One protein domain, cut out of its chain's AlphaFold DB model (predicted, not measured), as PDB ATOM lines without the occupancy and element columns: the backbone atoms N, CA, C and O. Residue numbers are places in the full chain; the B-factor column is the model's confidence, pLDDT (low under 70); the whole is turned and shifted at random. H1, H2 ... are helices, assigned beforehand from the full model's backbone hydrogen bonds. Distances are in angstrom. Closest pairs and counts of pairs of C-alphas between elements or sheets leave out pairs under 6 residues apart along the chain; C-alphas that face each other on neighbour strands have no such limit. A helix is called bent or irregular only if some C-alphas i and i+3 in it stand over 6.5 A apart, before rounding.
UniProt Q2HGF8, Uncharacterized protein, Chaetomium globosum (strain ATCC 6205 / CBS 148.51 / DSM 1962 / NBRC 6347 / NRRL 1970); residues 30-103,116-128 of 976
ATOM      1  N   ALA A  30     142.316 133.231 185.727       62.19
ATOM      2  CA  ALA A  30     142.876 134.540 186.031       62.19
ATOM      3  C   ALA A  30     141.987 135.625 185.406       62.19
ATOM      4  O   ALA A  30     141.571 135.504 184.252       62.19
ATOM      5  N   ASN A  31     141.655 136.663 186.175       80.50
ATOM      6  CA  ASN A  31     140.651 137.643 185.769       80.50
ATOM      7  C   ASN A  31     141.291 138.688 184.837       80.50
ATOM      8  O   ASN A  31     141.616 139.806 185.237       80.50
ATOM      9  N   ILE A  32     141.572 138.254 183.606       89.69
ATOM     10  CA  ILE A  32     142.258 139.019 182.563       89.69
ATOM     11  C   ILE A  32     141.412 140.247 182.207       89.69
ATOM     12  O   ILE A  32     140.224 140.122 181.907       89.69
ATOM     13  N   SER A  33     142.025 141.439 182.216       90.62
ATOM     14  CA  SER A  33     141.327 142.680 181.851       90.62
ATOM     15  C   SER A  33     140.719 142.557 180.443       90.62
ATOM     16  O   SER A  33     141.428 142.144 179.517       90.62
ATOM     17  N   PRO A  34     139.449 142.954 180.224       89.81
ATOM     18  CA  PRO A  34     138.835 142.915 178.897       89.81
ATOM     19  C   PRO A  34     139.590 143.779 177.876       89.81
ATOM     20  O   PRO A  34     139.535 143.501 176.683       89.81
ATOM     21  N   GLU A  35     140.360 144.775 178.326       90.81
ATOM     22  CA  GLU A  35     141.272 145.556 177.481       90.81
ATOM     23  C   GLU A  35     142.306 144.676 176.767       90.81
ATOM     24  O   GLU A  35     142.608 144.913 175.603       90.81
ATOM     25  N   ILE A  36     142.812 143.636 177.439       93.19
ATOM     26  CA  ILE A  36     143.799 142.689 176.898       93.19
ATOM     27  C   ILE A  36     143.124 141.759 175.886       93.19
ATOM     28  O   ILE A  36     143.670 141.499 174.814       93.19
ATOM     29  N   LEU A  37     141.906 141.304 176.194       93.88
ATOM     30  CA  LEU A  37     141.115 140.460 175.296       93.88
ATOM     31  C   LEU A  37     140.649 141.218 174.043       93.88
ATOM     32  O   LEU A  37     140.537 140.603 172.991       93.88
ATOM     33  N   ASN A  38     140.456 142.541 174.101       94.44
ATOM     34  CA  ASN A  38     140.072 143.358 172.941       94.44
ATOM     35  C   ASN A  38     141.126 143.387 171.813       94.44
ATOM     36  O   ASN A  38     140.770 143.678 170.671       94.44
ATOM     37  N   PHE A  39     142.397 143.069 172.092       94.31
ATOM     38  CA  PHE A  39     143.435 142.938 171.057       94.31
ATOM     39  C   PHE A  39     143.370 141.606 170.290       94.31
ATOM     40  O   PHE A  39     143.997 141.474 169.239       94.31
ATOM     41  N   VAL A  40     142.614 140.621 170.790       96.19
ATOM     42  CA  VAL A  40     142.459 139.295 170.181       96.19
ATOM     43  C   VAL A  40     140.994 139.108 169.768       96.19
ATOM     44  O   VAL A  40     140.100 139.291 170.591       96.19
ATOM     45  N   PRO A  41     140.684 138.739 168.512       96.19
ATOM     46  CA  PRO A  41     139.301 138.521 168.101       96.19
ATOM     47  C   PRO A  41     138.651 137.379 168.883       96.19
ATOM     48  O   PRO A  41     139.306 136.403 169.248       96.19
ATOM     49  N   ALA A  42     137.333 137.475 169.073       95.62
ATOM     50  CA  ALA A  42     136.540 136.553 169.893       95.62
ATOM     51  C   ALA A  42     136.754 135.058 169.575       95.62
ATOM     52  O   ALA A  42     136.688 134.230 170.479       95.62
ATOM     53  N   CYS A  43     137.075 134.714 168.323       96.81
ATOM     54  CA  CYS A  43     137.388 133.346 167.909       96.81
ATOM     55  C   CYS A  43     138.651 132.758 168.574       96.81
ATOM     56  O   CYS A  43     138.713 131.551 168.779       96.81
ATOM     57  N   ALA A  44     139.635 133.591 168.935       97.12
ATOM     58  CA  ALA A  44     140.903 133.176 169.539       97.12
ATOM     59  C   ALA A  44     141.023 133.529 171.034       97.12
ATOM     60  O   ALA A  44     141.930 133.030 171.702       97.12
ATOM     61  N   GLN A  45     140.101 134.331 171.588       96.38
ATOM     62  CA  GLN A  45     140.126 134.745 172.999       96.38
ATOM     63  C   GLN A  45     140.176 133.558 173.973       96.38
ATOM     64  O   GLN A  45     140.933 133.608 174.933       96.38
ATOM     65  N   LYS A  46     139.456 132.456 173.712       95.75
ATOM     66  CA  LYS A  46     139.445 131.291 174.620       95.75
ATOM     67  C   LYS A  46     140.753 130.495 174.637       95.75
ATOM     68  O   LYS A  46     141.146 130.013 175.695       95.75
ATOM     69  N   CYS A  47     141.455 130.407 173.507       97.31
ATOM     70  CA  CYS A  47     142.826 129.892 173.481       97.31
ATOM     71  C   CYS A  47     143.788 130.870 174.179       97.31
ATOM     72  O   CYS A  47     144.680 130.458 174.910       97.31
ATOM     73  N   PHE A  48     143.599 132.178 173.997       96.81
ATOM     74  CA  PHE A  48     144.488 133.188 174.570       96.81
ATOM     75  C   PHE A  48     144.358 133.315 176.099       96.81
ATOM     76  O   PHE A  48     145.366 133.438 176.791       96.81
ATOM     77  N   GLU A  49     143.142 133.194 176.640       95.50
ATOM     78  CA  GLU A  49     142.889 133.052 178.079       95.50
ATOM     79  C   GLU A  49     143.624 131.835 178.658       95.50
ATOM     80  O   GLU A  49     144.318 131.961 179.671       95.50
ATOM     81  N   SER A  50     143.515 130.668 178.004       95.12
ATOM     82  CA  SER A  50     144.193 129.456 178.471       95.12
ATOM     83  C   SER A  50     145.714 129.598 178.375       95.12
ATOM     84  O   SER A  50     146.403 129.277 179.342       95.12
ATOM     85  N   PHE A  51     146.233 130.180 177.287       95.69
ATOM     86  CA  PHE A  51     147.650 130.502 177.129       95.69
ATOM     87  C   PHE A  51     148.166 131.393 178.262       95.69
ATOM     88  O   PHE A  51     149.175 131.043 178.868       95.69
ATOM     89  N   ILE A  52     147.481 132.493 178.599       95.69
ATOM     90  CA  ILE A  52     147.897 133.356 179.715       95.69
ATOM     91  C   ILE A  52     147.918 132.545 181.019       95.69
ATOM     92  O   ILE A  52     148.949 132.502 181.682       95.69
ATOM     93  N   SER A  53     146.835 131.825 181.339       93.69
ATOM     94  CA  SER A  53     146.730 131.052 182.592       93.69
ATOM     95  C   SER A  53     147.700 129.868 182.722       93.69
ATOM     96  O   SER A  53     147.973 129.432 183.835       93.69
ATOM     97  N   ALA A  54     148.208 129.337 181.606       94.50
ATOM     98  CA  ALA A  54     149.119 128.191 181.577       94.50
ATOM     99  C   ALA A  54     150.599 128.581 181.416       94.50
ATOM    100  O   ALA A  54     151.462 127.706 181.457       94.50
ATOM    101  N   ASN A  55     150.896 129.865 181.175       95.62
ATOM    102  CA  ASN A  55     152.253 130.330 180.883       95.62
ATOM    103  C   ASN A  55     152.686 131.552 181.704       95.62
ATOM    104  O   ASN A  55     153.882 131.791 181.775       95.62
ATOM    105  N   PHE A  56     151.783 132.310 182.329       94.75
ATOM    106  CA  PHE A  56     152.138 133.434 183.202       94.75
ATOM    107  C   PHE A  56     151.632 133.163 184.618       94.75
ATOM    108  O   PHE A  56     150.423 133.166 184.855       94.75
ATOM    109  N   ASP A  57     152.554 132.949 185.556       91.75
ATOM    110  CA  ASP A  57     152.201 132.727 186.958       91.75
ATOM    111  C   ASP A  57     151.542 133.969 187.570       91.75
ATOM    112  O   ASP A  57     151.991 135.107 187.385       91.75
ATOM    113  N   GLY A  58     150.471 133.744 188.337       89.19
ATOM    114  CA  GLY A  58     149.681 134.811 188.958       89.19
ATOM    115  C   GLY A  58     150.486 135.693 189.916       89.19
ATOM    116  O   GLY A  58     150.184 136.875 190.053       89.19
ATOM    117  N   ASP A  59     151.553 135.162 190.511       89.75
ATOM    118  CA  ASP A  59     152.433 135.891 191.431       89.75
ATOM    119  C   ASP A  59     153.276 136.967 190.720       89.75
ATOM    120  O   ASP A  59     153.646 137.977 191.315       89.75
ATOM    121  N   VAL A  60     153.554 136.780 189.425       90.75
ATOM    122  CA  VAL A  60     154.533 137.572 188.659       90.75
ATOM    123  C   VAL A  60     153.942 138.886 188.121       90.75
ATOM    124  O   VAL A  60     154.661 139.875 187.964       90.75
ATOM    125  N   CYS A  61     152.632 138.916 187.858       91.56
ATOM    126  CA  CYS A  61     151.898 140.119 187.434       91.56
ATOM    127  C   CYS A  61     150.625 140.404 188.259       91.56
ATOM    128  O   CYS A  61     149.901 141.354 187.954       91.56
ATOM    129  N   GLY A  62     150.354 139.617 189.305       88.56
ATOM    130  CA  GLY A  62     149.155 139.703 190.137       88.56
ATOM    131  C   GLY A  62     147.901 139.085 189.501       88.56
ATOM    132  O   GLY A  62     147.815 138.873 188.294       88.56
ATOM    133  N   ASN A  63     146.866 138.886 190.324       84.19
ATOM    134  CA  ASN A  63     145.566 138.283 189.958       84.19
ATOM    135  C   ASN A  63     144.745 139.053 188.893       84.19
ATOM    136  O   ASN A  63     143.644 138.642 188.524       84.19
ATOM    137  N   SER A  64     145.231 140.205 188.436       84.12
ATOM    138  CA  SER A  64     144.630 141.029 187.382       84.12
ATOM    139  C   SER A  64     145.765 141.662 186.572       84.12
ATOM    140  O   SER A  64     146.063 142.846 186.737       84.12
ATOM    141  N   PRO A  65     146.475 140.852 185.766       87.19
ATOM    142  CA  PRO A  65     147.767 141.230 185.217       87.19
ATOM    143  C   PRO A  65     147.610 142.318 184.155       87.19
ATOM    144  O   PRO A  65     146.956 142.117 183.133       87.19
ATOM    145  N   ALA A  66     148.222 143.481 184.383       92.38
ATOM    146  CA  ALA A  66     148.201 144.577 183.419       92.38
ATOM    147  C   ALA A  66     148.964 144.200 182.136       92.38
ATOM    148  O   ALA A  66     150.031 143.584 182.207       92.38
ATOM    149  N   LEU A  67     148.475 144.650 180.970       92.44
ATOM    150  CA  LEU A  67     149.110 144.419 179.660       92.44
ATOM    151  C   LEU A  67     150.617 144.733 179.696       92.44
ATOM    152  O   LEU A  67     151.439 143.944 179.248       92.44
ATOM    153  N   GLN A  68     150.989 145.861 180.307       94.06
ATOM    154  CA  GLN A  68     152.374 146.328 180.391       94.06
ATOM    155  C   GLN A  68     153.280 145.459 181.289       94.06
ATOM    156  O   GLN A  68     154.500 145.524 181.151       94.06
ATOM    157  N   CYS A  69     152.712 144.628 182.171       95.19
ATOM    158  CA  CYS A  69     153.455 143.587 182.884       95.19
ATOM    159  C   CYS A  69     153.640 142.350 181.993       95.19
ATOM    160  O   CYS A  69     154.767 141.909 181.782       95.19
ATOM    161  N   LEU A  70     152.564 141.866 181.364       95.06
ATOM    162  CA  LEU A  70     152.597 140.708 180.455       95.06
ATOM    163  C   LEU A  70     153.470 140.933 179.203       95.06
ATOM    164  O   LEU A  70     153.995 139.979 178.642       95.06
ATOM    165  N   CYS A  71     153.654 142.185 178.772       95.75
ATOM    166  CA  CYS A  71     154.587 142.558 177.702       95.75
ATOM    167  C   CYS A  71     156.050 142.706 178.164       95.75
ATOM    168  O   CYS A  71     156.933 142.815 177.316       95.75
ATOM    169  N   ARG A  72     156.320 142.755 179.476       96.00
ATOM    170  CA  ARG A  72     157.681 142.775 180.049       96.00
ATOM    171  C   ARG A  72     158.163 141.383 180.450       96.00
ATOM    172  O   ARG A  72     159.357 141.117 180.373       96.00
ATOM    173  N   GLN A  73     157.244 140.522 180.874       95.56
ATOM    174  CA  GLN A  73     157.529 139.135 181.220       95.56
ATOM    175  C   GLN A  73     157.566 138.248 179.969       95.56
ATOM    176  O   GLN A  73     156.793 138.437 179.027       95.56
ATOM    177  N   ARG A  74     158.425 137.225 179.986       95.12
ATOM    178  CA  ARG A  74     158.198 136.003 179.204       95.12
ATOM    179  C   ARG A  74     157.365 135.045 180.043       95.12
ATOM    180  O   ARG A  74     157.499 135.039 181.262       95.12
ATOM    181  N   GLY A  75     156.538 134.236 179.390       94.19
ATOM    182  CA  GLY A  75     155.903 133.114 180.064       94.19
ATOM    183  C   GLY A  75     156.889 131.972 180.339       94.19
ATOM    184  O   GLY A  75     157.976 131.918 179.762       94.19
ATOM    185  N   ASN A  76     156.465 131.008 181.154       94.88
ATOM    186  CA  ASN A  76     157.223 129.819 181.570       94.88
ATOM    187  C   ASN A  76     157.584 128.857 180.416       94.88
ATOM    188  O   ASN A  76     158.312 127.892 180.616       94.88
ATOM    189  N   SER A  77     157.081 129.122 179.208       93.56
ATOM    190  CA  SER A  77     157.406 128.455 177.938       93.56
ATOM    191  C   SER A  77     158.310 129.292 177.019       93.56
ATOM    192  O   SER A  77     158.425 129.008 175.830       93.56
ATOM    193  N   GLY A  78     158.880 130.393 177.520       95.12
ATOM    194  CA  GLY A  78     159.721 131.324 176.759       95.12
ATOM    195  C   GLY A  78     158.965 132.263 175.806       95.12
ATOM    196  O   GLY A  78     159.523 133.287 175.399       95.12
ATOM    197  N   TYR A  79     157.703 131.971 175.478       95.19
ATOM    198  CA  TYR A  79     156.874 132.813 174.613       95.19
ATOM    199  C   TYR A  79     156.445 134.117 175.298       95.19
ATOM    200  O   TYR A  79     156.073 134.154 176.475       95.19
ATOM    201  N   THR A  80     156.442 135.202 174.529       96.50
ATOM    202  CA  THR A  80     155.805 136.472 174.899       96.50
ATOM    203  C   THR A  80     154.288 136.412 174.699       96.50
ATOM    204  O   THR A  80     153.762 135.587 173.945       96.50
ATOM    205  N   ILE A  81     153.557 137.344 175.318       96.31
ATOM    206  CA  ILE A  81     152.101 137.451 175.143       96.31
ATOM    207  C   ILE A  81     151.677 137.665 173.673       96.31
ATOM    208  O   ILE A  81     150.649 137.138 173.250       96.31
ATOM    209  N   GLY A  82     152.487 138.365 172.870       95.94
ATOM    210  CA  GLY A  82     152.228 138.562 171.439       95.94
ATOM    211  C   GLY A  82     152.384 137.278 170.617       95.94
ATOM    212  O   GLY A  82     151.545 136.980 169.766       95.94
ATOM    213  N   GLU A  83     153.411 136.477 170.909       95.81
ATOM    214  CA  GLU A  83     153.627 135.173 170.268       95.81
ATOM    215  C   GLU A  83     152.529 134.171 170.647       95.81
ATOM    216  O   GLU A  83     152.075 133.412 169.791       95.81
ATOM    217  N   GLY A  84     152.033 134.213 171.888       96.00
ATOM    218  CA  GLY A  84     150.871 133.434 172.325       96.00
ATOM    219  C   GLY A  84     149.571 133.824 171.621       96.00
ATOM    220  O   GLY A  84     148.856 132.954 171.120       96.00
ATOM    221  N   ALA A  85     149.285 135.124 171.501       96.81
ATOM    222  CA  ALA A  85     148.130 135.621 170.748       96.81
ATOM    223  C   ALA A  85     148.180 135.179 169.272       96.81
ATOM    224  O   ALA A  85     147.197 134.654 168.742       96.81
ATOM    225  N   ALA A  86     149.341 135.321 168.624       96.12
ATOM    226  CA  ALA A  86     149.564 134.859 167.254       96.12
ATOM    227  C   ALA A  86     149.437 133.329 167.125       96.12
ATOM    228  O   ALA A  86     148.821 132.838 166.177       96.12
ATOM    229  N   SER A  87     149.955 132.575 168.097       95.56
ATOM    230  CA  SER A  87     149.839 131.112 168.165       95.56
ATOM    231  C   SER A  87     148.385 130.656 168.247       95.56
ATOM    232  O   SER A  87     147.983 129.759 167.507       95.56
ATOM    233  N   CYS A  88     147.570 131.314 169.072       97.12
ATOM    234  CA  CYS A  88     146.141 131.038 169.173       97.12
ATOM    235  C   CYS A  88     145.365 131.417 167.907       97.12
ATOM    236  O   CYS A  88     144.531 130.639 167.455       97.12
ATOM    237  N   LEU A  89     145.686 132.547 167.268       96.25
ATOM    238  CA  LEU A  89     145.116 132.915 165.967       96.25
ATOM    239  C   LEU A  89     145.433 131.872 164.882       96.25
ATOM    240  O   LEU A  89     144.542 131.448 164.144       96.25
ATOM    241  N   VAL A  90     146.684 131.409 164.793       95.50
ATOM    242  CA  VAL A  90     147.096 130.363 163.836       95.50
ATOM    243  C   VAL A  90     146.496 128.996 164.192       95.50
ATOM    244  O   VAL A  90     146.196 128.207 163.298       95.50
ATOM    245  N   GLY A  91     146.274 128.717 165.477       95.19
ATOM    246  CA  GLY A  91     145.586 127.518 165.951       95.19
ATOM    247  C   GLY A  91     144.108 127.493 165.554       95.19
ATOM    248  O   GLY A  91     143.673 126.613 164.813       95.19
ATOM    249  N   GLU A  92     143.339 128.490 165.983       95.25
ATOM    250  CA  GLU A  92     141.886 128.557 165.773       95.25
ATOM    251  C   GLU A  92     141.497 128.823 164.309       95.25
ATOM    252  O   GLU A  92     140.443 128.378 163.849       95.25
ATOM    253  N   SER A  93     142.364 129.464 163.514       94.00
ATOM    254  CA  SER A  93     142.175 129.533 162.055       94.00
ATOM    255  C   SER A  93     142.327 128.164 161.376       94.00
ATOM    256  O   SER A  93     141.572 127.868 160.452       94.00
ATOM    257  N   ARG A  94     143.219 127.280 161.857       93.00
ATOM    258  CA  ARG A  94     143.338 125.891 161.366       93.00
ATOM    259  C   ARG A  94     142.160 124.998 161.765       93.00
ATOM    260  O   ARG A  94     141.852 124.064 161.028       93.00
ATOM    261  N   PHE A  95     141.496 125.280 162.885       93.31
ATOM    262  CA  PHE A  95     140.259 124.592 163.286       93.31
ATOM    263  C   PHE A  95     138.986 125.177 162.652       93.31
ATOM    264  O   PHE A  95     137.904 124.625 162.843       93.31
ATOM    265  N   GLY A  96     139.100 126.263 161.882       92.62
ATOM    266  CA  GLY A  96     137.973 126.934 161.233       92.62
ATOM    267  C   GLY A  96     137.230 127.939 162.125       92.62
ATOM    268  O   GLY A  96     136.383 128.673 161.627       92.62
ATOM    269  N   ALA A  97     137.559 128.031 163.417       91.94
ATOM    270  CA  ALA A  97     136.889 128.922 164.368       91.94
ATOM    271  C   ALA A  97     137.151 130.414 164.084       91.94
ATOM    272  O   ALA A  97     136.265 131.240 164.289       91.94
ATOM    273  N   CYS A  98     138.335 130.761 163.560       93.62
ATOM    274  CA  CYS A  98     138.653 132.115 163.075       93.62
ATOM    275  C   CYS A  98     138.472 132.301 161.551       93.62
ATOM    276  O   CYS A  98     138.947 133.287 160.990       93.62
ATOM    277  N   GLN A  99     137.834 131.363 160.844       87.56
ATOM    278  CA  GLN A  99     137.739 131.415 159.381       87.56
ATOM    279  C   GLN A  99     136.669 132.421 158.918       87.56
ATOM    280  O   GLN A  99     135.560 132.439 159.444       87.56
ATOM    281  N   GLY A 100     137.006 133.278 157.947       78.06
ATOM    282  CA  GLY A 100     136.168 134.411 157.523       78.06
ATOM    283  C   GLY A 100     136.482 135.739 158.229       78.06
ATOM    284  O   GLY A 100     135.966 136.779 157.829       78.06
ATOM    285  N   GLN A 101     137.375 135.742 159.225       66.00
ATOM    286  CA  GLN A 101     138.226 136.904 159.491       66.00
ATOM    287  C   GLN A 101     139.547 136.669 158.758       66.00
ATOM    288  O   GLN A 101     140.471 136.081 159.319       66.00
ATOM    289  N   ASP A 102     139.608 137.080 157.487       52.81
ATOM    290  CA  ASP A 102     140.706 136.776 156.552       52.81
ATOM    291  C   ASP A 102     141.975 137.596 156.857       52.81
ATOM    292  O   ASP A 102     142.435 138.442 156.090       52.81
ATOM    293  N   GLY A 103     142.521 137.327 158.043       54.25
ATOM    294  CA  GLY A 103     143.490 138.142 158.749       54.25
ATOM    295  C   GLY A 103     142.859 139.401 159.343       54.25
ATOM    296  O   GLY A 103     142.272 140.214 158.634       54.25
ATOM    297  N   THR A 116     159.068 137.675 157.423       43.59
ATOM    298  CA  THR A 116     158.017 136.971 158.182       43.59
ATOM    299  C   THR A 116     158.527 136.333 159.483       43.59
ATOM    300  O   THR A 116     159.288 135.370 159.427       43.59
ATOM    301  N   ILE A 117     158.053 136.814 160.638       46.56
ATOM    302  CA  ILE A 117     158.295 136.160 161.933       46.56
ATOM    303  C   ILE A 117     157.602 134.794 161.903       46.56
ATOM    304  O   ILE A 117     156.372 134.706 161.904       46.56
ATOM    305  N   VAL A 118     158.389 133.719 161.835       42.44
ATOM    306  CA  VAL A 118     157.874 132.346 161.806       42.44
ATOM    307  C   VAL A 118     157.588 131.890 163.235       42.44
ATOM    308  O   VAL A 118     158.418 131.254 163.884       42.44
ATOM    309  N   ALA A 119     156.382 132.199 163.720       42.19
ATOM    310  CA  ALA A 119     155.837 131.584 164.927       42.19
ATOM    311  C   ALA A 119     155.735 130.062 164.703       42.19
ATOM    312  O   ALA A 119     154.841 129.571 164.005       42.19
ATOM    313  N   THR A 120     156.705 129.315 165.236       41.56
ATOM    314  CA  THR A 120     156.901 127.887 164.939       41.56
ATOM    315  C   THR A 120     155.963 127.037 165.796       41.56
ATOM    316  O   THR A 120     156.362 126.387 166.756       41.56
ATOM    317  N   LEU A 121     154.672 127.076 165.459       45.91
ATOM    318  CA  LEU A 121     153.623 126.401 166.216       45.91
ATOM    319  C   LEU A 121     153.704 124.874 166.046       45.91
ATOM    320  O   LEU A 121     153.221 124.315 165.053       45.91
ATOM    321  N   VAL A 122     154.290 124.193 167.034       45.78
ATOM    322  CA  VAL A 122     154.368 122.725 167.109       45.78
ATOM    323  C   VAL A 122     153.000 122.150 167.502       45.78
ATOM    324  O   VAL A 122     152.730 121.844 168.660       45.78
ATOM    325  N   VAL A 123     152.100 122.030 166.522       46.69
ATOM    326  CA  VAL A 123     150.760 121.450 166.711       46.69
ATOM    327  C   VAL A 123     150.836 119.920 166.719       46.69
ATOM    328  O   VAL A 123     151.248 119.313 165.730       46.69
ATOM    329  N   ALA A 124     150.374 119.288 167.800       39.00
ATOM    330  CA  ALA A 124     150.231 117.833 167.872       39.00
ATOM    331  C   ALA A 124     149.151 117.334 166.876       39.00
ATOM    332  O   ALA A 124     148.005 117.783 166.949       39.00
ATOM    333  N   PRO A 125     149.457 116.400 165.954       37.28
ATOM    334  CA  PRO A 125     148.582 116.079 164.822       37.28
ATOM    335  C   PRO A 125     147.461 115.065 165.141       37.28
ATOM    336  O   PRO A 125     147.236 114.132 164.374       37.28
ATOM    337  N   SER A 126     146.738 115.230 166.258       37.56
ATOM    338  CA  SER A 126     145.420 114.599 166.475       37.56
ATOM    339  C   SER A 126     144.698 115.172 167.701       37.56
ATOM    340  O   SER A 126     145.219 115.105 168.812       37.56
ATOM    341  N   GLY A 127     143.463 115.649 167.519       41.28
ATOM    342  CA  GLY A 127     142.552 115.970 168.623       41.28
ATOM    343  C   GLY A 127     141.601 117.128 168.324       41.28
ATOM    344  O   GLY A 127     142.036 118.206 167.940       41.28
ATOM    345  N   LYS A 128     140.297 116.930 168.561       43.72
ATOM    346  CA  LYS A 128     139.289 118.010 168.614       43.72
ATOM    347  C   LYS A 128     139.187 118.617 170.026       43.72
ATOM    348  O   LYS A 128     138.088 118.848 170.525       43.72
TER     349      LYS A 128
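This is residues 30 to 103 and 116 to 128 of the 976 residues of an uncharacterized protein of Chaetomium globosum (strain ATCC 6205 / CBS 148.51 / DSM 1962 / NBRC 6347 / NRRL 1970) (UniProt Q2HGF8). Two helices of 14 residues, H2 and H5, pack steeply across each other and run opposite ways, making the core of this domain. Three short helices lie round that pair: H1 beside H2, and H3 and H4 towards the end where H2 finishes and H5 begins. The 87 printed residues hold five named helices, H1 to H5 in chain order, and no named strand; the class is all helix, with 40 residues, under half, in named elements. The whole is compact, with a radius of gyration of the C-alphas of 13.0 A and spans of 34 by 28 by 24 A.

Start at H1, residues 34 to 37, close to but not clearly touching H2, residues 42 to 55; their closest C-alphas, Leu 37 and Gln 45, are 6.2 A apart. H2 is irregular, with C-alphas 43 and 46 7.3 A apart. H3, residues 58 to 61, and H2 meet only through their link. H4, residues 67 to 70, is close to but not clearly touching H3; the closest C-alphas, Cys 61 and Cys 69, are 5.9 A apart. Look next at H5, residues 81 to 94, which touches H2: the closest C-alphas, Ala 44 and Leu 89, are 5.5 A apart, at a steep tilt of 49 degrees, opposite ways. In H5 every O i to N i+4 pair is within hydrogen-bond range, in H2 8 of 10; H1, H3 and H4 are too short for such a pair.

Find C-alpha 34 at (138.835, 142.915, 178.897), where H1 begins. H2 measures 20.2 A from C-alpha 42 to 55. H5 measures 20.0 A and ends at C-alpha 94, (143.338, 125.891, 161.366).

The C-alphas farthest apart, Asp 59 and Gly 100, are 37.6 A apart. Residues 104 to 115 are not printed; C-alphas 103 and 116 stand 14.6 A apart across this cut. No link between named helices is long. The pLDDT is under 70 at residues 30, 101 to 103 and 116 to 128.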